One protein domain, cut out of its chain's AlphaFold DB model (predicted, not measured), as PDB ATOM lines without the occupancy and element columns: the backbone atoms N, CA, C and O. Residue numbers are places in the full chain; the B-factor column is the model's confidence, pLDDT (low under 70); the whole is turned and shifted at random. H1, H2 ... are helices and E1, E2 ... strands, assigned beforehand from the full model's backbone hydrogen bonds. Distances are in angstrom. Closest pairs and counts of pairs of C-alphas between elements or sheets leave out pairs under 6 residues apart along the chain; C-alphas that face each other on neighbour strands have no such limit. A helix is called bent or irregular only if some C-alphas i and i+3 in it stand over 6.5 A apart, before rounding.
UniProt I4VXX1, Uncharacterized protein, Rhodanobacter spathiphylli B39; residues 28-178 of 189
ATOM      1  N   VAL A  28       5.493   3.485  -8.818       71.81
ATOM      2  CA  VAL A  28       6.007   4.309  -9.914       71.81
ATOM      3  C   VAL A  28       7.518   4.366  -9.793       71.81
ATOM      4  O   VAL A  28       8.055   4.898  -8.822       71.81
ATOM      5  N   ILE A  29       8.197   3.832 -10.802       74.56
ATOM      6  CA  ILE A  29       9.652   3.846 -10.890       74.56
ATOM      7  C   ILE A  29      10.041   4.896 -11.920       74.56
ATOM      8  O   ILE A  29       9.601   4.855 -13.069       74.56
ATOM      9  N   THR A  30      10.872   5.848 -11.509       79.94
ATOM     10  CA  THR A  30      11.478   6.816 -12.423       79.94
ATOM     11  C   THR A  30      12.941   6.468 -12.597       79.94
ATOM     12  O   THR A  30      13.719   6.587 -11.652       79.94
ATOM     13  N   ALA A  31      13.314   6.055 -13.805       82.56
ATOM     14  CA  ALA A  31      14.706   5.845 -14.163       82.56
ATOM     15  C   ALA A  31      15.307   7.142 -14.721       82.56
ATOM     16  O   ALA A  31      14.712   7.786 -15.589       82.56
ATOM     17  N   TYR A  32      16.482   7.526 -14.234       85.44
ATOM     18  CA  TYR A  32      17.257   8.635 -14.778       85.44
ATOM     19  C   TYR A  32      18.727   8.249 -14.914       85.44
ATOM     20  O   TYR A  32      19.268   7.472 -14.130       85.44
ATOM     21  N   TRP A  33      19.360   8.812 -15.940       86.94
ATOM     22  CA  TRP A  33      20.768   8.611 -16.247       86.94
ATOM     23  C   TRP A  33      21.485   9.932 -16.099       86.94
ATOM     24  O   TRP A  33      21.018  10.964 -16.587       86.94
ATOM     25  N   GLN A  34      22.635   9.880 -15.452       89.75
ATOM     26  CA  GLN A  34      23.428  11.052 -15.177       89.75
ATOM     27  C   GLN A  34      24.886  10.795 -15.522       89.75
ATOM     28  O   GLN A  34      25.445   9.751 -15.192       89.75
ATOM     29  N   LEU A  35      25.486  11.772 -16.196       89.81
ATOM     30  CA  LEU A  35      26.924  11.852 -16.386       89.81
ATOM     31  C   LEU A  35      27.460  12.946 -15.476       89.81
ATOM     32  O   LEU A  35      26.999  14.087 -15.535       89.81
ATOM     33  N   GLU A  36      28.442  12.602 -14.657       88.94
ATOM     34  CA  GLU A  36      29.050  13.532 -13.713       88.94
ATOM     35  C   GLU A  36      30.560  13.549 -13.860       88.94
ATOM     36  O   GLU A  36      31.179  12.522 -14.126       88.94
ATOM     37  N   ARG A  37      31.171  14.718 -13.649       89.19
ATOM     38  CA  ARG A  37      32.624  14.786 -13.520       89.19
ATOM     39  C   ARG A  37      33.041  14.369 -12.119       89.19
ATOM     40  O   ARG A  37      32.477  14.854 -11.139       89.19
ATOM     41  N   VAL A  38      34.073  13.538 -12.047       88.31
ATOM     42  CA  VAL A  38      34.740  13.192 -10.791       88.31
ATOM     43  C   VAL A  38      35.279  14.477 -10.156       88.31
ATOM     44  O   VAL A  38      35.900  15.317 -10.819       88.31
ATOM     45  N   LYS A  39      34.998  14.668  -8.868       87.50
ATOM     46  CA  LYS A  39      35.353  15.887  -8.136       87.50
ATOM     47  C   LYS A  39      36.820  15.872  -7.704       87.50
ATOM     48  O   LYS A  39      37.506  14.854  -7.744       87.50
ATOM     49  N   HIS A  40      37.307  17.042  -7.292       82.31
ATOM     50  CA  HIS A  40      38.629  17.226  -6.675       82.31
ATOM     51  C   HIS A  40      39.833  16.780  -7.527       82.31
ATOM     52  O   HIS A  40      40.918  16.571  -6.998       82.31
ATOM     53  N   GLY A  41      39.666  16.657  -8.849       76.75
ATOM     54  CA  GLY A  41      40.747  16.250  -9.753       76.75
ATOM     55  C   GLY A  41      41.173  14.787  -9.602       76.75
ATOM     56  O   GLY A  41      42.214  14.405 -10.140       76.75
ATOM     57  N   ILE A  42      40.386  13.973  -8.889       87.06
ATOM     58  CA  ILE A  42      40.617  12.536  -8.762       87.06
ATOM     59  C   ILE A  42      40.455  11.894 -10.143       87.06
ATOM     60  O   ILE A  42      39.565  12.254 -10.914       87.06
ATOM     61  N   ARG A  43      41.337  10.943 -10.463       87.62
ATOM     62  CA  ARG A  43      41.245  10.125 -11.674       87.62
ATOM     63  C   ARG A  43      41.012   8.679 -11.286       87.62
ATOM     64  O   ARG A  43      41.929   8.008 -10.817       87.62
ATOM     65  N   LEU A  44      39.793   8.215 -11.497       89.94
ATOM     66  CA  LEU A  44      39.417   6.830 -11.270       89.94
ATOM     67  C   LEU A  44      39.964   5.961 -12.400       89.94
ATOM     68  O   LEU A  44      40.040   6.374 -13.556       89.94
ATOM     69  N   LYS A  45      40.367   4.734 -12.091       85.81
ATOM     70  CA  LYS A  45      40.646   3.764 -13.147       85.81
ATOM     71  C   LYS A  45      39.313   3.146 -13.572       85.81
ATOM     72  O   LYS A  45      38.573   2.684 -12.703       85.81
ATOM     73  N   PRO A  46      38.982   3.114 -14.876       81.25
ATOM     74  CA  PRO A  46      37.837   2.344 -15.338       81.25
ATOM     75  C   PRO A  46      37.948   0.901 -14.838       81.25
ATOM     76  O   PRO A  46      39.039   0.329 -14.853       81.25
ATOM     77  N   ASN A  47      36.829   0.330 -14.401       85.00
ATOM     78  CA  ASN A  47      36.737  -1.017 -13.826       85.00
ATOM     79  C   ASN A  47      37.448  -1.232 -12.472       85.00
ATOM     80  O   ASN A  47      37.513  -2.362 -11.990       85.00
ATOM     81  N   ASP A  48      37.922  -0.181 -11.806       90.38
ATOM     82  CA  ASP A  48      38.379  -0.273 -10.416       90.38
ATOM     83  C   ASP A  48      37.209  -0.004  -9.459       90.38
ATOM     84  O   ASP A  48      36.901   1.138  -9.113       90.38
ATOM     85  N   ALA A  49      36.502  -1.078  -9.093       90.12
ATOM     86  CA  ALA A  49      35.299  -0.998  -8.269       90.12
ATOM     87  C   ALA A  49      35.596  -0.486  -6.849       90.12
ATOM     88  O   ALA A  49      34.818   0.301  -6.323       90.12
ATOM     89  N   ASN A  50      36.744  -0.854  -6.273       92.44
ATOM     90  CA  ASN A  50      37.125  -0.430  -4.924       92.44
ATOM     91  C   ASN A  50      37.415   1.073  -4.881       92.44
ATOM     92  O   ASN A  50      36.909   1.776  -4.010       92.44
ATOM     93  N   ALA A  51      38.181   1.582  -5.855       92.94
ATOM     94  CA  ALA A  51      38.460   3.015  -5.944       92.94
ATOM     95  C   ALA A  51      37.183   3.836  -6.188       92.94
ATOM     96  O   ALA A  51      37.041   4.945  -5.673       92.94
ATOM     97  N   LEU A  52      36.245   3.299  -6.978       94.31
ATOM     98  CA  LEU A  52      34.948   3.934  -7.192       94.31
ATOM     99  C   LEU A  52      34.099   3.936  -5.914       94.31
ATOM    100  O   LEU A  52      33.461   4.945  -5.626       94.31
ATOM    101  N   GLU A  53      34.093   2.843  -5.153       94.75
ATOM    102  CA  GLU A  53      33.344   2.740  -3.900       94.75
ATOM    103  C   GLU A  53      33.853   3.755  -2.881       94.75
ATOM    104  O   GLU A  53      33.070   4.553  -2.367       94.75
ATOM    105  N   GLU A  54      35.167   3.778  -2.652       93.31
ATOM    106  CA  GLU A  54      35.819   4.730  -1.753       93.31
ATOM    107  C   GLU A  54      35.490   6.173  -2.161       93.31
ATOM    108  O   GLU A  54      35.062   6.983  -1.334       93.31
ATOM    109  N   TYR A  55      35.590   6.486  -3.458       94.31
ATOM    110  CA  TYR A  55      35.209   7.797  -3.976       94.31
ATOM    111  C   TYR A  55      33.747   8.147  -3.667       94.31
ATOM    112  O   TYR A  55      33.476   9.248  -3.184       94.31
ATOM    113  N   LEU A  56      32.803   7.239  -3.933       93.56
ATOM    114  CA  LEU A  56      31.380   7.492  -3.696       93.56
ATOM    115  C   LEU A  56      31.084   7.672  -2.208       93.56
ATOM    116  O   LEU A  56      30.359   8.598  -1.849       93.56
ATOM    117  N   GLN A  57      31.670   6.848  -1.339       91.88
ATOM    118  CA  GLN A  57      31.530   6.988   0.110       91.88
ATOM    119  C   GLN A  57      31.972   8.381   0.573       91.88
ATOM    120  O   GLN A  57      31.219   9.071   1.267       91.88
ATOM    121  N   HIS A  58      33.148   8.830   0.134       91.56
ATOM    122  CA  HIS A  58      33.635  10.170   0.445       91.56
ATOM    123  C   HIS A  58      32.739  11.270  -0.130       91.56
ATOM    124  O   HIS A  58      32.460  12.247   0.568       91.56
ATOM    125  N   ASP A  59      32.253  11.116  -1.364       91.62
ATOM    126  CA  ASP A  59      31.404  12.117  -2.006       91.62
ATOM    127  C   ASP A  59      30.042  12.272  -1.312       91.62
ATOM    128  O   ASP A  59      29.594  13.397  -1.069       91.62
ATOM    129  N   TYR A  60      29.407  11.161  -0.924       90.31
ATOM    130  CA  TYR A  60      28.148  11.185  -0.177       90.31
ATOM    131  C   TYR A  60      28.320  11.824   1.198       90.31
ATOM    132  O   TYR A  60      27.506  12.666   1.582       90.31
ATOM    133  N   VAL A  61      29.378  11.468   1.932       90.75
ATOM    134  CA  VAL A  61      29.670  12.086   3.233       90.75
ATOM    135  C   VAL A  61      29.896  13.587   3.065       90.75
ATOM    136  O   VAL A  61      29.283  14.378   3.781       90.75
ATOM    137  N   ALA A  62      30.700  13.996   2.081       91.12
ATOM    138  CA  ALA A  62      30.939  15.406   1.797       91.12
ATOM    139  C   ALA A  62      29.639  16.149   1.450       91.12
ATOM    140  O   ALA A  62      29.408  17.245   1.954       91.12
ATOM    141  N   TYR A  63      28.756  15.557   0.641       89.75
ATOM    142  CA  TYR A  63      27.450  16.138   0.335       89.75
ATOM    143  C   TYR A  63      26.583  16.316   1.589       89.75
ATOM    144  O   TYR A  63      26.051  17.405   1.815       89.75
ATOM    145  N   LEU A  64      26.455  15.265   2.402       90.88
ATOM    146  CA  LEU A  64      25.608  15.259   3.593       90.88
ATOM    147  C   LEU A  64      26.077  16.270   4.644       90.88
ATOM    148  O   LEU A  64      25.250  16.998   5.198       90.88
ATOM    149  N   GLU A  65      27.386  16.320   4.882       92.31
ATOM    150  CA  GLU A  65      28.009  17.055   5.987       92.31
ATOM    151  C   GLU A  65      28.520  18.450   5.612       92.31
ATOM    152  O   GLU A  65      28.889  19.223   6.496       92.31
ATOM    153  N   SER A  66      28.542  18.797   4.321       91.94
ATOM    154  CA  SER A  66      28.932  20.141   3.875       91.94
ATOM    155  C   SER A  66      28.099  21.247   4.531       91.94
ATOM    156  O   SER A  66      26.936  21.057   4.889       91.94
ATOM    157  N   GLU A  67      28.686  22.437   4.653       90.62
ATOM    158  CA  GLU A  67      27.963  23.642   5.065       90.62
ATOM    159  C   GLU A  67      26.771  23.901   4.126       90.62
ATOM    160  O   GLU A  67      26.916  23.904   2.902       90.62
ATOM    161  N   GLY A  68      25.571  24.065   4.691       88.00
ATOM    162  CA  GLY A  68      24.317  24.143   3.926       88.00
ATOM    163  C   GLY A  68      23.804  22.800   3.375       88.00
ATOM    164  O   GLY A  68      22.738  22.759   2.743       88.00
ATOM    165  N   GLY A  69      24.527  21.707   3.616       89.06
ATOM    166  CA  GLY A  69      24.145  20.339   3.282       89.06
ATOM    167  C   GLY A  69      22.982  19.811   4.134       89.06
ATOM    168  O   GLY A  69      22.554  20.459   5.095       89.06
ATOM    169  N   PRO A  70      22.427  18.633   3.792       89.75
ATOM    170  CA  PRO A  70      21.274  18.066   4.488       89.75
ATOM    171  C   PRO A  70      21.452  17.925   6.004       89.75
ATOM    172  O   PRO A  70      20.589  18.379   6.752       89.75
ATOM    173  N   ASN A  71      22.564  17.343   6.465       91.06
ATOM    174  CA  ASN A  71      22.788  17.121   7.897       91.06
ATOM    175  C   ASN A  71      23.139  18.423   8.617       91.06
ATOM    176  O   ASN A  71      22.749  18.616   9.767       91.06
ATOM    177  N   TRP A  72      23.815  19.346   7.929       91.50
ATOM    178  CA  TRP A  72      24.057  20.689   8.444       91.50
ATOM    179  C   TRP A  72      22.741  21.426   8.731       91.50
ATOM    180  O   TRP A  72      22.570  21.938   9.833       91.50
ATOM    181  N   LYS A  73      21.775  21.389   7.803       90.62
ATOM    182  CA  LYS A  73      20.452  22.018   7.982       90.62
ATOM    183  C   LYS A  73      19.650  21.395   9.117       90.62
ATOM    184  O   LYS A  73      19.067  22.117   9.909       90.62
ATOM    185  N   VAL A  74      19.663  20.064   9.238       89.31
ATOM    186  CA  VAL A  74      19.004  19.374  10.362       89.31
ATOM    187  C   VAL A  74      19.579  19.838  11.700       89.31
ATOM    188  O   VAL A  74      18.820  20.075  12.638       89.31
ATOM    189  N   ARG A  75      20.907  19.998  11.793       89.75
ATOM    190  CA  ARG A  75      21.548  20.536  12.998       89.75
ATOM    191  C   ARG A  75      21.153  21.990  13.229       89.75
ATOM    192  O   ARG A  75      20.742  22.317  14.335       89.75
ATOM    193  N   GLU A  76      21.223  22.837  12.207       89.56
ATOM    194  CA  GLU A  76      20.816  24.242  12.310       89.56
ATOM    195  C   GLU A  76      19.369  24.374  12.813       89.56
ATOM    196  O   GLU A  76      19.125  25.067  13.797       89.56
ATOM    197  N   ASP A  77      18.429  23.636  12.223       86.44
ATOM    198  CA  ASP A  77      17.019  23.637  12.621       86.44
ATOM    199  C   ASP A  77      16.815  23.117  14.054       86.44
ATOM    200  O   ASP A  77      15.965  23.628  14.788       86.44
ATOM    201  N   ALA A  78      17.580  22.104  14.472       85.44
ATOM    202  CA  ALA A  78      17.486  21.537  15.814       85.44
ATOM    203  C   ALA A  78      18.000  22.502  16.895       85.44
ATOM    204  O   ALA A  78      17.379  22.604  17.952       85.44
ATOM    205  N   TYR A  79      19.100  23.215  16.628       83.25
ATOM    206  CA  TYR A  79      19.723  24.131  17.588       83.25
ATOM    207  C   TYR A  79      19.125  25.547  17.566       83.25
ATOM    208  O   TYR A  79      19.043  26.178  18.616       83.25
ATOM    209  N   ASN A  80      18.681  26.043  16.404       80.31
ATOM    210  CA  ASN A  80      18.193  27.421  16.242       80.31
ATOM    211  C   ASN A  80      16.665  27.522  16.123       80.31
ATOM    212  O   ASN A  80      16.095  28.572  16.415       80.31
ATOM    213  N   GLY A  81      15.993  26.469  15.653       63.34
ATOM    214  CA  GLY A  81      14.595  26.537  15.219       63.34
ATOM    215  C   GLY A  81      13.552  26.149  16.266       63.34
ATOM    216  O   GLY A  81      12.358  26.327  16.016       63.34
ATOM    217  N   LYS A  82      13.946  25.595  17.420       62.53
ATOM    218  CA  LYS A  82      12.991  25.026  18.381       62.53
ATOM    219  C   LYS A  82      13.226  25.526  19.802       62.53
ATOM    220  O   LYS A  82      14.274  25.309  20.399       62.53
ATOM    221  N   THR A  83      12.189  26.148  20.354       63.34
ATOM    222  CA  THR A  83      12.094  26.534  21.765       63.34
ATOM    223  C   THR A  83      10.855  25.899  22.384       63.34
ATOM    224  O   THR A  83       9.806  25.865  21.737       63.34
ATOM    225  N   ILE A  84      10.930  25.466  23.640       59.00
ATOM    226  CA  ILE A  84       9.750  25.144  24.452       59.00
ATOM    227  C   ILE A  84       9.526  26.328  25.382       59.00
ATOM    228  O   ILE A  84      10.426  26.714  26.117       59.00
ATOM    229  N   THR A  85       8.341  26.942  25.314       65.81
ATOM    230  CA  THR A  85       7.961  28.080  26.179       65.81
ATOM    231  C   THR A  85       8.940  29.267  26.162       65.81
ATOM    232  O   THR A  85       9.005  30.021  27.122       65.81
ATOM    233  N   GLY A  86       9.671  29.462  25.057       70.81
ATOM    234  CA  GLY A  86      10.669  30.529  24.902       70.81
ATOM    235  C   GLY A  86      12.093  30.141  25.311       70.81
ATOM    236  O   GLY A  86      13.021  30.876  24.988       70.81
ATOM    237  N   ASP A  87      12.276  28.973  25.930       74.75
ATOM    238  CA  ASP A  87      13.583  28.434  26.297       74.75
ATOM    239  C   ASP A  87      14.111  27.468  25.222       74.75
ATOM    240  O   ASP A  87      13.316  26.781  24.564       74.75
ATOM    241  N   PRO A  88      15.438  27.373  25.029       77.81
ATOM    242  CA  PRO A  88      16.041  26.373  24.150       77.81
ATOM    243  C   PRO A  88      15.616  24.948  24.522       77.81
ATOM    244  O   PRO A  88      15.405  24.637  25.697       77.81
ATOM    245  N   LEU A  89      15.525  24.058  23.528       81.31
ATOM    246  CA  LEU A  89      15.278  22.642  23.799       81.31
ATOM    247  C   LEU A  89      16.363  22.057  24.725       81.31
ATOM    248  O   LEU A  89      17.551  22.329  24.533       81.31
ATOM    249  N   PRO A  90      15.993  21.188  25.681       87.62
ATOM    250  CA  PRO A  90      16.959  20.380  26.410       87.62
ATOM    251  C   PRO A  90      17.809  19.516  25.466       87.62
ATOM    252  O   PRO A  90      17.292  18.961  24.494       87.62
ATOM    253  N   GLN A  91      19.089  19.318  25.804       88.19
ATOM    254  CA  GLN A  91      20.043  18.594  24.950       88.19
ATOM    255  C   GLN A  91      19.565  17.188  24.554       88.19
ATOM    256  O   GLN A  91      19.705  16.811  23.399       88.19
ATOM    257  N   TYR A  92      18.924  16.444  25.460       90.06
ATOM    258  CA  TYR A  92      18.434  15.095  25.147       90.06
ATOM    259  C   TYR A  92      17.374  15.086  24.030       90.06
ATOM    260  O   TYR A  92      17.346  14.167  23.221       90.06
ATOM    261  N   GLN A  93      16.533  16.124  23.935       87.81
ATOM    262  CA  GLN A  93      15.549  16.236  22.854       87.81
ATOM    263  C   GLN A  93      16.214  16.613  21.531       87.81
ATOM    264  O   GLN A  93      15.771  16.175  20.472       87.81
ATOM    265  N   ILE A  94      17.275  17.423  21.587       88.31
ATOM    266  CA  ILE A  94      18.098  17.722  20.415       88.31
ATOM    267  C   ILE A  94      18.757  16.434  19.918       88.31
ATOM    268  O   ILE A  94      18.658  16.130  18.734       88.31
ATOM    269  N   ASP A  95      19.355  15.644  20.810       89.25
ATOM    270  CA  ASP A  95      19.994  14.373  20.465       89.25
ATOM    271  C   ASP A  95      18.997  13.392  19.827       89.25
ATOM    272  O   ASP A  95      19.312  12.773  18.808       89.25
ATOM    273  N   ASP A  96      17.771  13.313  20.355       88.62
ATOM    274  CA  ASP A  96      16.689  12.510  19.773       88.62
ATOM    275  C   ASP A  96      16.308  12.991  18.361       88.62
ATOM    276  O   ASP A  96      16.166  12.181  17.441       88.62
ATOM    277  N   ILE A  97      16.185  14.309  18.150       86.88
ATOM    278  CA  ILE A  97      15.919  14.892  16.824       86.88
ATOM    279  C   ILE A  97      17.050  14.536  15.856       86.88
ATOM    280  O   ILE A  97      16.790  14.055  14.753       86.88
ATOM    281  N   LEU A  98      18.303  14.760  16.253       89.19
ATOM    282  CA  LEU A  98      19.454  14.485  15.400       89.19
ATOM    283  C   LEU A  98      19.518  13.000  15.039       89.19
ATOM    284  O   LEU A  98      19.671  12.661  13.868       89.19
ATOM    285  N   ARG A  99      19.318  12.105  16.007       86.56
ATOM    286  CA  ARG A  99      19.326  10.660  15.767       86.56
ATOM    287  C   ARG A  99      18.249  10.214  14.773       86.56
ATOM    288  O   ARG A  99      18.512   9.323  13.974       86.56
ATOM    289  N   CYS A 100      17.064  10.818  14.814       84.19
ATOM    290  CA  CYS A 100      15.943  10.450  13.946       84.19
ATOM    291  C   CYS A 100      15.997  11.080  12.546       84.19
ATOM    292  O   CYS A 100      15.319  10.600  11.637       84.19
ATOM    293  N   HIS A 101      16.741  12.176  12.366       86.19
ATOM    294  CA  HIS A 101      16.680  12.978  11.140       86.19
ATOM    295  C   HIS A 101      18.010  13.125  10.399       86.19
ATOM    296  O   HIS A 101      18.000  13.527   9.231       86.19
ATOM    297  N   LEU A 102      19.143  12.815  11.035       88.31
ATOM    298  CA  LEU A 102      20.425  12.780  10.342       88.31
ATOM    299  C   LEU A 102      20.420  11.674   9.291       88.31
ATOM    300  O   LEU A 102      20.025  10.537   9.538       88.31
ATOM    301  N   ARG A 103      20.897  12.035   8.105       88.19
ATOM    302  CA  ARG A 103      20.965  11.141   6.960       88.19
ATOM    303  C   ARG A 103      22.302  10.432   6.922       88.19
ATOM    304  O   ARG A 103      23.324  11.000   7.309       88.19
ATOM    305  N   SER A 104      22.302   9.214   6.399       86.50
ATOM    306  CA  SER A 104      23.515   8.419   6.213       86.50
ATOM    307  C   SER A 104      23.849   8.245   4.728       86.50
ATOM    308  O   SER A 104      22.947   8.277   3.880       86.50
ATOM    309  N   PRO A 105      25.138   8.077   4.385       88.06
ATOM    310  CA  PRO A 105      25.521   7.595   3.063       88.06
ATOM    311  C   PRO A 105      25.005   6.157   2.847       88.06
ATOM    312  O   PRO A 105      24.583   5.504   3.810       88.06
ATOM    313  N   PRO A 106      25.038   5.641   1.606       89.12
ATOM    314  CA  PRO A 106      24.781   4.226   1.343       89.12
ATOM    315  C   PRO A 106      25.659   3.322   2.221       89.12
ATOM    316  O   PRO A 106      26.849   3.591   2.394       89.12
ATOM    317  N   GLN A 107      25.066   2.265   2.781       86.50
ATOM    318  CA  GLN A 107      25.740   1.369   3.733       86.50
ATOM    319  C   GLN A 107      26.499   0.222   3.062       86.50
ATOM    320  O   GLN A 107      27.430  -0.324   3.647       86.50
ATOM    321  N   SER A 108      26.082  -0.166   1.860       89.69
ATOM    322  CA  SER A 108      26.674  -1.270   1.120       89.69
ATOM    323  C   SER A 108      26.715  -0.961  -0.366       89.69
ATOM    324  O   SER A 108      25.832  -0.293  -0.911       89.69
ATOM    325  N   TYR A 109      27.757  -1.480  -1.003       94.25
ATOM    326  CA  TYR A 109      27.960  -1.434  -2.438       94.25
ATOM    327  C   TYR A 109      28.211  -2.855  -2.918       94.25
ATOM    328  O   TYR A 109      28.928  -3.632  -2.291       94.25
ATOM    329  N   GLU A 110      27.588  -3.205  -4.030       94.56
ATOM    330  CA  GLU A 110      27.719  -4.509  -4.646       94.56
ATOM    331  C   GLU A 110      28.304  -4.354  -6.041       94.56
ATOM    332  O   GLU A 110      27.819  -3.564  -6.855       94.56
ATOM    333  N   VAL A 111      29.353  -5.123  -6.320       94.19
ATOM    334  CA  VAL A 111      30.013  -5.102  -7.621       94.19
ATOM    335  C   VAL A 111      29.231  -5.965  -8.603       94.19
ATOM    336  O   VAL A 111      29.089  -7.171  -8.416       94.19
ATOM    337  N   LEU A 112      28.784  -5.349  -9.692       92.00
ATOM    338  CA  LEU A 112      28.157  -6.013 -10.823       92.00
ATOM    339  C   LEU A 112      29.013  -5.804 -12.075       92.00
ATOM    340  O   LEU A 112      29.243  -4.673 -12.501       92.00
ATOM    341  N   THR A 113      29.435  -6.892 -12.715       89.88
ATOM    342  CA  THR A 113      30.165  -6.823 -13.988       89.88
ATOM    343  C   THR A 113      29.222  -7.114 -15.148       89.88
ATOM    344  O   THR A 113      28.775  -8.246 -15.332       89.88
ATOM    345  N   CYS A 114      28.932  -6.100 -15.964       86.38
ATOM    346  CA  CYS A 114      28.131  -6.252 -17.177       86.38
ATOM    347  C   CYS A 114      28.546  -5.247 -18.258       86.38
ATOM    348  O   CYS A 114      29.063  -4.170 -17.973       86.38
ATOM    349  N   ASN A 115      28.360  -5.625 -19.527       83.62
ATOM    350  CA  ASN A 115      28.730  -4.816 -20.699       83.62
ATOM    351  C   ASN A 115      30.194  -4.348 -20.720       83.62
ATOM    352  O   ASN A 115      30.506  -3.274 -21.230       83.62
ATOM    353  N   GLY A 116      31.098  -5.153 -20.154       83.69
ATOM    354  CA  GLY A 116      32.523  -4.825 -20.054       83.69
ATOM    355  C   GLY A 116      32.856  -3.718 -19.044       83.69
ATOM    356  O   GLY A 116      33.990  -3.239 -19.034       83.69
ATOM    357  N   LEU A 117      31.891  -3.321 -18.209       87.25
ATOM    358  CA  LEU A 117      32.034  -2.308 -17.168       87.25
ATOM    359  C   LEU A 117      31.818  -2.923 -15.781       87.25
ATOM    360  O   LEU A 117      31.008  -3.839 -15.616       87.25
ATOM    361  N   HIS A 118      32.527  -2.401 -14.780       91.25
ATOM    362  CA  HIS A 118      32.221  -2.671 -13.375       91.25
ATOM    363  C   HIS A 118      31.288  -1.588 -12.845       91.25
ATOM    364  O   HIS A 118      31.627  -0.401 -12.833       91.25
ATOM    365  N   TRP A 119      30.109  -2.016 -12.425       93.62
ATOM    366  CA  TRP A 119      29.095  -1.192 -11.796       93.62
ATOM    367  C   TRP A 119      29.112  -1.431 -10.295       93.62
ATOM    368  O   TRP A 119      29.283  -2.558  -9.841       93.62
ATOM    369  N   LEU A 120      28.880  -0.371  -9.535       95.31
ATOM    370  CA  LEU A 120      28.512  -0.459  -8.134       95.31
ATOM    371  C   LEU A 120      27.015  -0.251  -8.010       95.31
ATOM    372  O   LEU A 120      26.518   0.842  -8.299       95.31
ATOM    373  N   ARG A 121      26.318  -1.300  -7.582       94.75
ATOM    374  CA  ARG A 121      24.919  -1.260  -7.178       94.75
ATOM    375  C   ARG A 121      24.836  -0.898  -5.702       94.75
ATOM    376  O   ARG A 121      25.514  -1.509  -4.885       94.75
ATOM    377  N   TYR A 122      23.996   0.065  -5.351       92.56
ATOM    378  CA  TYR A 122      23.768   0.427  -3.957       92.56
ATOM    379  C   TYR A 122      22.390   1.047  -3.763       92.56
ATOM    380  O   TYR A 122      21.848   1.733  -4.636       92.56
ATOM    381  N   LEU A 123      21.826   0.808  -2.584       88.88
ATOM    382  CA  LEU A 123      20.608   1.467  -2.141       88.88
ATOM    383  C   LEU A 123      20.975   2.718  -1.372       88.88
ATOM    384  O   LEU A 123      21.829   2.681  -0.484       88.88
ATOM    385  N   TRP A 124      20.291   3.813  -1.683       85.25
ATOM    386  CA  TRP A 124      20.368   4.989  -0.841       85.25
ATOM    387  C   TRP A 124      19.050   5.238  -0.122       85.25
ATOM    388  O   TRP A 124      18.015   5.581  -0.709       85.25
ATOM    389  N   ASP A 125      19.132   5.048   1.187       78.44
ATOM    390  CA  ASP A 125      18.091   5.361   2.139       78.44
ATOM    391  C   ASP A 125      18.592   6.448   3.095       78.44
ATOM    392  O   ASP A 125      19.270   6.159   4.085       78.44
ATOM    393  N   PRO A 126      18.289   7.720   2.807       60.12
ATOM    394  CA  PRO A 126      18.724   8.803   3.663       60.12
ATOM    395  C   PRO A 126      18.019   8.819   5.026       60.12
ATOM    396  O   PRO A 126      18.479   9.558   5.883       60.12
ATOM    397  N   MET A 127      16.928   8.080   5.258       60.56
ATOM    398  CA  MET A 127      16.172   8.123   6.523       60.56
ATOM    399  C   MET A 127      16.073   6.770   7.247       60.56
ATOM    400  O   MET A 127      15.323   6.667   8.212       60.56
ATOM    401  N   GLN A 128      16.856   5.767   6.833       56.28
ATOM    402  CA  GLN A 128      16.984   4.461   7.495       56.28
ATOM    403  C   GLN A 128      15.632   3.764   7.773       56.28
ATOM    404  O   GLN A 128      15.277   3.473   8.913       56.28
ATOM    405  N   GLY A 129      14.873   3.470   6.724       56.31
ATOM    406  CA  GLY A 129      13.710   2.587   6.788       56.31
ATOM    407  C   GLY A 129      12.986   2.328   5.461       56.31
ATOM    408  O   GLY A 129      12.162   1.418   5.410       56.31
ATOM    409  N   MET A 130      13.257   3.093   4.398       61.28
ATOM    410  CA  MET A 130      12.668   2.920   3.064       61.28
ATOM    411  C   MET A 130      13.678   3.345   1.978       61.28
ATOM    412  O   MET A 130      13.943   4.543   1.836       61.28
ATOM    413  N   PRO A 131      14.215   2.422   1.155       67.25
ATOM    414  CA  PRO A 131      15.102   2.794   0.058       67.25
ATOM    415  C   PRO A 131      14.381   3.719  -0.928       67.25
ATOM    416  O   PRO A 131      13.332   3.388  -1.474       67.25
ATOM    417  N   THR A 132      14.962   4.897  -1.156       75.12
ATOM    418  CA  THR A 132      14.377   5.916  -2.048       75.12
ATOM    419  C   THR A 132      14.867   5.777  -3.483       75.12
ATOM    420  O   THR A 132      14.153   6.112  -4.430       75.12
ATOM    421  N   ALA A 133      16.084   5.260  -3.646       84.62
ATOM    422  CA  ALA A 133      16.699   5.046  -4.939       84.62
ATOM    423  C   ALA A 133      17.598   3.808  -4.926       84.62
ATOM    424  O   ALA A 133      18.430   3.637  -4.028       84.62
ATOM    425  N   LEU A 134      17.457   2.992  -5.967       89.81
ATOM    426  CA  LEU A 134      18.438   1.989  -6.354       89.81
ATOM    427  C   LEU A 134      19.360   2.605  -7.402       89.81
ATOM    428  O   LEU A 134      18.897   3.068  -8.443       89.81
ATOM    429  N   ASN A 135      20.657   2.627  -7.125       92.69
ATOM    430  CA  ASN A 135      21.642   3.278  -7.977       92.69
ATOM    431  C   ASN A 135      22.638   2.262  -8.519       92.69
ATOM    432  O   ASN A 135      23.030   1.334  -7.817       92.69
ATOM    433  N   TYR A 136      23.076   2.499  -9.749       94.44
ATOM    434  CA  TYR A 136      24.163   1.799 -10.411       94.44
ATOM    435  C   TYR A 136      25.134   2.850 -10.925       94.44
ATOM    436  O   TYR A 136      24.790   3.612 -11.827       94.44
ATOM    437  N   THR A 137      26.341   2.899 -10.370       94.31
ATOM    438  CA  THR A 137      27.374   3.846 -10.809       94.31
ATOM    439  C   THR A 137      28.562   3.104 -11.402       94.31
ATOM    440  O   THR A 137      29.003   2.098 -10.856       94.31
ATOM    441  N   THR A 138      29.120   3.616 -12.494       93.31
ATOM    442  CA  THR A 138      30.377   3.134 -13.072       93.31
ATOM    443  C   THR A 138      31.279   4.298 -13.477       93.31
ATOM    444  O   THR A 138      30.803   5.375 -13.845       93.31
ATOM    445  N   ALA A 139      32.594   4.086 -13.430       92.12
ATOM    446  CA  ALA A 139      33.572   5.019 -13.977       92.12
ATOM    447  C   ALA A 139      33.662   4.829 -15.499       92.12
ATOM    448  O   ALA A 139      34.360   3.941 -15.996       92.12
ATOM    449  N   LEU A 140      32.941   5.669 -16.246       87.69
ATOM    450  CA  LEU A 140      32.892   5.608 -17.706       87.69
ATOM    451  C   LEU A 140      34.207   6.081 -18.344       87.69
ATOM    452  O   LEU A 140      34.644   5.521 -19.353       87.69
ATOM    453  N   LEU A 141      34.819   7.112 -17.763       87.62
ATOM    454  CA  LEU A 141      36.159   7.627 -18.056       87.62
ATOM    455  C   LEU A 141      36.855   7.940 -16.725       87.62
ATOM    456  O   LEU A 141      36.181   8.001 -15.696       87.62
ATOM    457  N   PRO A 142      38.177   8.192 -16.714       88.62
ATOM    458  CA  PRO A 142      38.864   8.481 -15.464       88.62
ATOM    459  C   PRO A 142      38.313   9.667 -14.673       88.62
ATOM    460  O   PRO A 142      38.430   9.702 -13.454       88.62
ATOM    461  N   ASP A 143      37.706  10.626 -15.359       89.19
ATOM    462  CA  ASP A 143      37.116  11.829 -14.789       89.19
ATOM    463  C   ASP A 143      35.598  11.911 -15.000       89.19
ATOM    464  O   ASP A 143      35.012  12.948 -14.694       89.19
ATOM    465  N   VAL A 144      34.949  10.852 -15.504       89.31
ATOM    466  CA  VAL A 144      33.501  10.838 -15.767       89.31
ATOM    467  C   VAL A 144      32.845   9.592 -15.191       89.31
ATOM    468  O   VAL A 144      33.183   8.466 -15.559       89.31
ATOM    469  N   LEU A 145      31.842   9.810 -14.348       91.81
ATOM    470  CA  LEU A 145      30.940   8.790 -13.838       91.81
ATOM    471  C   LEU A 145      29.673   8.726 -14.682       91.81
ATOM    472  O   LEU A 145      29.163   9.754 -15.128       91.81
ATOM    473  N   LEU A 146      29.159   7.515 -14.858       91.50
ATOM    474  CA  LEU A 146      27.808   7.256 -15.330       91.50
ATOM    475  C   LEU A 146      27.016   6.634 -14.184       91.50
ATOM    476  O   LEU A 146      27.397   5.578 -13.679       91.50
ATOM    477  N   THR A 147      25.905   7.262 -13.818       92.62
ATOM    478  CA  THR A 147      24.967   6.747 -12.821       92.62
ATOM    479  C   THR A 147      23.607   6.523 -13.460       92.62
ATOM    480  O   THR A 147      23.031   7.441 -14.040       92.62
ATOM    481  N   ALA A 148      23.092   5.301 -13.350       92.00
ATOM    482  CA  ALA A 148      21.693   4.980 -13.588       92.00
ATOM    483  C   ALA A 148      20.997   4.859 -12.231       92.00
ATOM    484  O   ALA A 148      21.444   4.104 -11.368       92.00
ATOM    485  N   SER A 149      19.925   5.612 -12.029       91.00
ATOM    486  CA  SER A 149      19.200   5.630 -10.767       91.00
ATOM    487  C   SER A 149      17.721   5.376 -10.992       91.00
ATOM    488  O   SER A 149      17.102   5.962 -11.880       91.00
ATOM    489  N   PHE A 150      17.168   4.497 -10.167       87.94
ATOM    490  CA  PHE A 150      15.776   4.088 -10.173       87.94
ATOM    491  C   PHE A 150      15.130   4.619  -8.900       87.94
ATOM    492  O   PHE A 150      15.270   4.036  -7.825       87.94
ATOM    493  N   TYR A 151      14.460   5.765  -9.022       83.56
ATOM    494  CA  TYR A 151      13.731   6.382  -7.922       83.56
ATOM    495  C   TYR A 151      12.366   5.728  -7.759       83.56
ATOM    496  O   TYR A 151      11.618   5.593  -8.732       83.56
ATOM    497  N   ILE A 152      12.036   5.358  -6.528       76.50
ATOM    498  CA  ILE A 152      10.849   4.567  -6.217       76.50
ATOM    499  C   ILE A 152       9.841   5.471  -5.506       76.50
ATOM    500  O   ILE A 152      10.050   5.888  -4.367       76.50
ATOM    501  N   VAL A 153       8.725   5.781  -6.173       72.38
ATOM    502  CA  VAL A 153       7.570   6.444  -5.551       72.38
ATOM    503  C   VAL A 153       6.515   5.391  -5.253       72.38
ATOM    504  O   VAL A 153       5.887   4.828  -6.155       72.38
ATOM    505  N   ARG A 154       6.306   5.134  -3.964       64.69
ATOM    506  CA  ARG A 154       5.276   4.214  -3.485       64.69
ATOM    507  C   ARG A 154       3.914   4.897  -3.503       64.69
ATOM    508  O   ARG A 154       3.781   6.008  -2.998       64.69
ATOM    509  N   MET A 155       2.907   4.204  -4.028       59.94
ATOM    510  CA  MET A 155       1.522   4.679  -3.989       59.94
ATOM    511  C   MET A 155       0.636   3.868  -3.023       59.94
ATOM    512  O   MET A 155      -0.361   4.417  -2.571       59.94
ATOM    513  N   ASN A 156       1.001   2.629  -2.635       58.56
ATOM    514  CA  ASN A 156       0.146   1.733  -1.822       58.56
ATOM    515  C   ASN A 156       0.908   0.916  -0.756       58.56
ATOM    516  O   ASN A 156       2.126   0.811  -0.815       58.56
ATOM    517  N   SER A 157       0.180   0.304   0.187       57.16
ATOM    518  CA  SER A 157       0.654  -0.317   1.441       57.16
ATOM    519  C   SER A 157       1.158  -1.773   1.380       57.16
ATOM    520  O   SER A 157       1.418  -2.340   2.439       57.16
ATOM    521  N   GLU A 158       1.328  -2.389   0.205       58.50
ATOM    522  CA  GLU A 158       1.789  -3.792   0.125       58.50
ATOM    523  C   GLU A 158       3.241  -3.998   0.588       58.50
ATOM    524  O   GLU A 158       4.047  -3.068   0.440       58.50
ATOM    525  N   PRO A 159       3.577  -5.176   1.149       63.03
ATOM    526  CA  PRO A 159       4.924  -5.494   1.616       63.03
ATOM    527  C   PRO A 159       5.935  -5.417   0.463       63.03
ATOM    528  O   PRO A 159       5.641  -5.771  -0.677       63.03
ATOM    529  N   TRP A 160       7.122  -4.886   0.741       67.19
ATOM    530  CA  TRP A 160       8.177  -4.715  -0.266       67.19
ATOM    531  C   TRP A 160       8.775  -6.065  -0.671       67.19
ATOM    532  O   TRP A 160       9.202  -6.228  -1.812       67.19
ATOM    533  N   GLU A 161       8.764  -7.031   0.250       69.38
ATOM    534  CA  GLU A 161       9.384  -8.342   0.091       69.38
ATOM    535  C   GLU A 161       8.846  -9.102  -1.130       69.38
ATOM    536  O   GLU A 161       9.607  -9.802  -1.800       69.38
ATOM    537  N   ASP A 162       7.563  -8.920  -1.454       69.06
ATOM    538  CA  ASP A 162       6.858  -9.710  -2.468       69.06
ATOM    539  C   ASP A 162       7.269  -9.365  -3.911       69.06
ATOM    540  O   ASP A 162       7.151 -10.200  -4.808       69.06
ATOM    541  N   TRP A 163       7.776  -8.153  -4.158       72.69
ATOM    542  CA  TRP A 163       8.135  -7.683  -5.506       72.69
ATOM    543  C   TRP A 163       9.561  -7.130  -5.615       72.69
ATOM    544  O   TRP A 163      10.023  -6.848  -6.722       72.69
ATOM    545  N   TRP A 164      10.287  -7.006  -4.501       78.62
ATOM    546  CA  TRP A 164      11.637  -6.441  -4.474       78.62
ATOM    547  C   TRP A 164      12.620  -7.171  -5.389       78.62
ATOM    548  O   TRP A 164      13.341  -6.537  -6.155       78.62
ATOM    549  N   ASN A 165      12.618  -8.505  -5.347       80.12
ATOM    550  CA  ASN A 165      13.522  -9.311  -6.169       80.12
ATOM    551  C   ASN A 165      13.242  -9.117  -7.664       80.12
ATOM    552  O   ASN A 165      14.175  -8.901  -8.430       80.12
ATOM    553  N   LEU A 166      11.964  -9.097  -8.060       78.75
ATOM    554  CA  LEU A 166      11.561  -8.843  -9.447       78.75
ATOM    555  C   LEU A 166      11.998  -7.446  -9.904       78.75
ATOM    556  O   LEU A 166      12.563  -7.285 -10.980       78.75
ATOM    557  N   PHE A 167      11.813  -6.435  -9.053       81.31
ATOM    558  CA  PHE A 167      12.268  -5.076  -9.341       81.31
ATOM    559  C   PHE A 167      13.792  -4.983  -9.509       81.31
ATOM    560  O   PHE A 167      14.268  -4.306 -10.424       81.31
ATOM    561  N   LEU A 168      14.562  -5.658  -8.649       84.75
ATOM    562  CA  LEU A 168      16.018  -5.725  -8.778       84.75
ATOM    563  C   LEU A 168      16.434  -6.382 -10.097       84.75
ATOM    564  O   LEU A 168      17.322  -5.861 -10.773       84.75
ATOM    565  N   GLU A 169      15.790  -7.489 -10.470       84.44
ATOM    566  CA  GLU A 169      16.040  -8.199 -11.728       84.44
ATOM    567  C   GLU A 169      15.732  -7.324 -12.950       84.44
ATOM    568  O   GLU A 169      16.545  -7.253 -13.877       84.44
ATOM    569  N   ASP A 170      14.612  -6.597 -12.940       85.00
ATOM    570  CA  ASP A 170      14.226  -5.682 -14.018       85.00
ATOM    571  C   ASP A 170      15.223  -4.521 -14.155       85.00
ATOM    572  O   ASP A 170      15.692  -4.212 -15.257       85.00
ATOM    573  N   CYS A 171      15.607  -3.896 -13.039       87.56
ATOM    574  CA  CYS A 171      16.596  -2.816 -13.032       87.56
ATOM    575  C   CYS A 171      17.963  -3.298 -13.513       87.56
ATOM    576  O   CYS A 171      18.614  -2.642 -14.330       87.56
ATOM    577  N   GLU A 172      18.401  -4.462 -13.038       88.88
ATOM    578  CA  GLU A 172      19.652  -5.073 -13.463       88.88
ATOM    579  C   GLU A 172      19.626  -5.416 -14.957       88.88
ATOM    580  O   GLU A 172      20.603  -5.149 -15.657       88.88
ATOM    581  N   THR A 173      18.508  -5.938 -15.466       86.94
ATOM    582  CA  THR A 173      18.304  -6.182 -16.900       86.94
ATOM    583  C   THR A 173      18.465  -4.895 -17.702       86.94
ATOM    584  O   THR A 173      19.230  -4.866 -18.667       86.94
ATOM    585  N   LEU A 174      17.832  -3.800 -17.273       86.88
ATOM    586  CA  LEU A 174      17.980  -2.503 -17.930       86.88
ATOM    587  C   LEU A 174      19.443  -2.044 -17.941       86.88
ATOM    588  O   LEU A 174      19.963  -1.694 -19.000       86.88
ATOM    589  N   VAL A 175      20.145  -2.123 -16.810       88.69
ATOM    590  CA  VAL A 175      21.567  -1.747 -16.715       88.69
ATOM    591  C   VAL A 175      22.443  -2.620 -17.619       88.69
ATOM    592  O   VAL A 175      23.278  -2.097 -18.358       88.69
ATOM    593  N   LYS A 176      22.189  -3.933 -17.660       86.56
ATOM    594  CA  LYS A 176      22.833  -4.892 -18.575       86.56
ATOM    595  C   LYS A 176      22.544  -4.621 -20.051       86.56
ATOM    596  O   LYS A 176      23.241  -5.162 -20.898       86.56
ATOM    597  N   THR A 177      21.582  -3.774 -20.402       84.19
ATOM    598  CA  THR A 177      21.353  -3.365 -21.801       84.19
ATOM    599  C   THR A 177      21.986  -2.020 -22.156       84.19
ATOM    600  O   THR A 177      22.000  -1.641 -23.327       84.19
ATOM    601  N   ILE A 178      22.565  -1.300 -21.184       82.50
ATOM    602  CA  ILE A 178      23.215  -0.010 -21.434       82.50
ATOM    603  C   ILE A 178      24.482  -0.227 -22.267       82.50
ATOM    604  O   ILE A 178      25.512  -0.683 -21.766       82.50
TER     605      ILE A 178
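This is residues 28 to 178 of the 189 residues of an uncharacterized protein of Rhodanobacter spathiphylli B39 (UniProt I4VXX1). A strongly twisted sheet of five antiparallel strands curls round helix H4 on one face and has H1 on the other, while the helical hairpin H2 and H3 reaches away from the sheet as an arm. The 151 printed residues hold four named helices and five named strands, in the order E1 H1 H2 H3 E2 E3 E4 E5 H4; the sheet runs E1 E5 E4 E3 E2, and the class is mixed. The whole is loose, with a radius of gyration of the C-alphas of 18.5 A, and flat, spanning 61 by 44 by 20 A.

E1, residues 28 to 37, is an edge strand antiparallel to E5, residues 144 to 154; N 30 and O 151 are within hydrogen-bond range at 2.9 A. H1, residues 49 to 65, is on the sheet at a height over the sheet of 8.5 A. Its residues 63 to 65 touch H2, residues 70 to 80, only at the corner; the closest C-alphas, of Leu 64 and Pro 70, are 5.2 A apart. H2 and H3, residues 91 to 101, form a hairpin, opposite ways at a shallow tilt of 26 degrees; their closest C-alphas, of Ala 78 and Ile 94, are 6.0 A apart. E2, residues 110 to 114, E3, residues 117 to 124, E4, residues 133 to 141, and E5 form a meander, each strand the antiparallel neighbour of the one before; within range are N 112 and O 119 at 2.8 A, N 122 and O 135 at 2.9 A, and N 148 and O 136 at 2.8 A. H4, residues 161 to 177, is on the opposite face from H1, giving three layers, helices on both faces of a sheet; the closest C-alphas of E2 and H4, of Cys 114 and Lys 176, are 5.6 A apart. Every O i to N i+4 pair is within range in H1, H2 and H3, and 11 of 13 in H4, which is irregular, with C-alphas 162 and 165 7.6 A apart.

E1 begins at C-alpha 28, (6.007, 4.309, -9.914), and measures 28.8 A, H1 24.1 A and E5 31.5 A. H4, 25.4 A, ends at C-alpha 177, (21.353, -3.365, -21.801).

The two C-alphas farthest apart, of Thr 85 and Gly 116, are 61.8 A apart. The printed part has no cut; E1 to H1 is a long link. The pLDDT is under 70 in residues 81 to 85, 126 to 131 and 154 to 162.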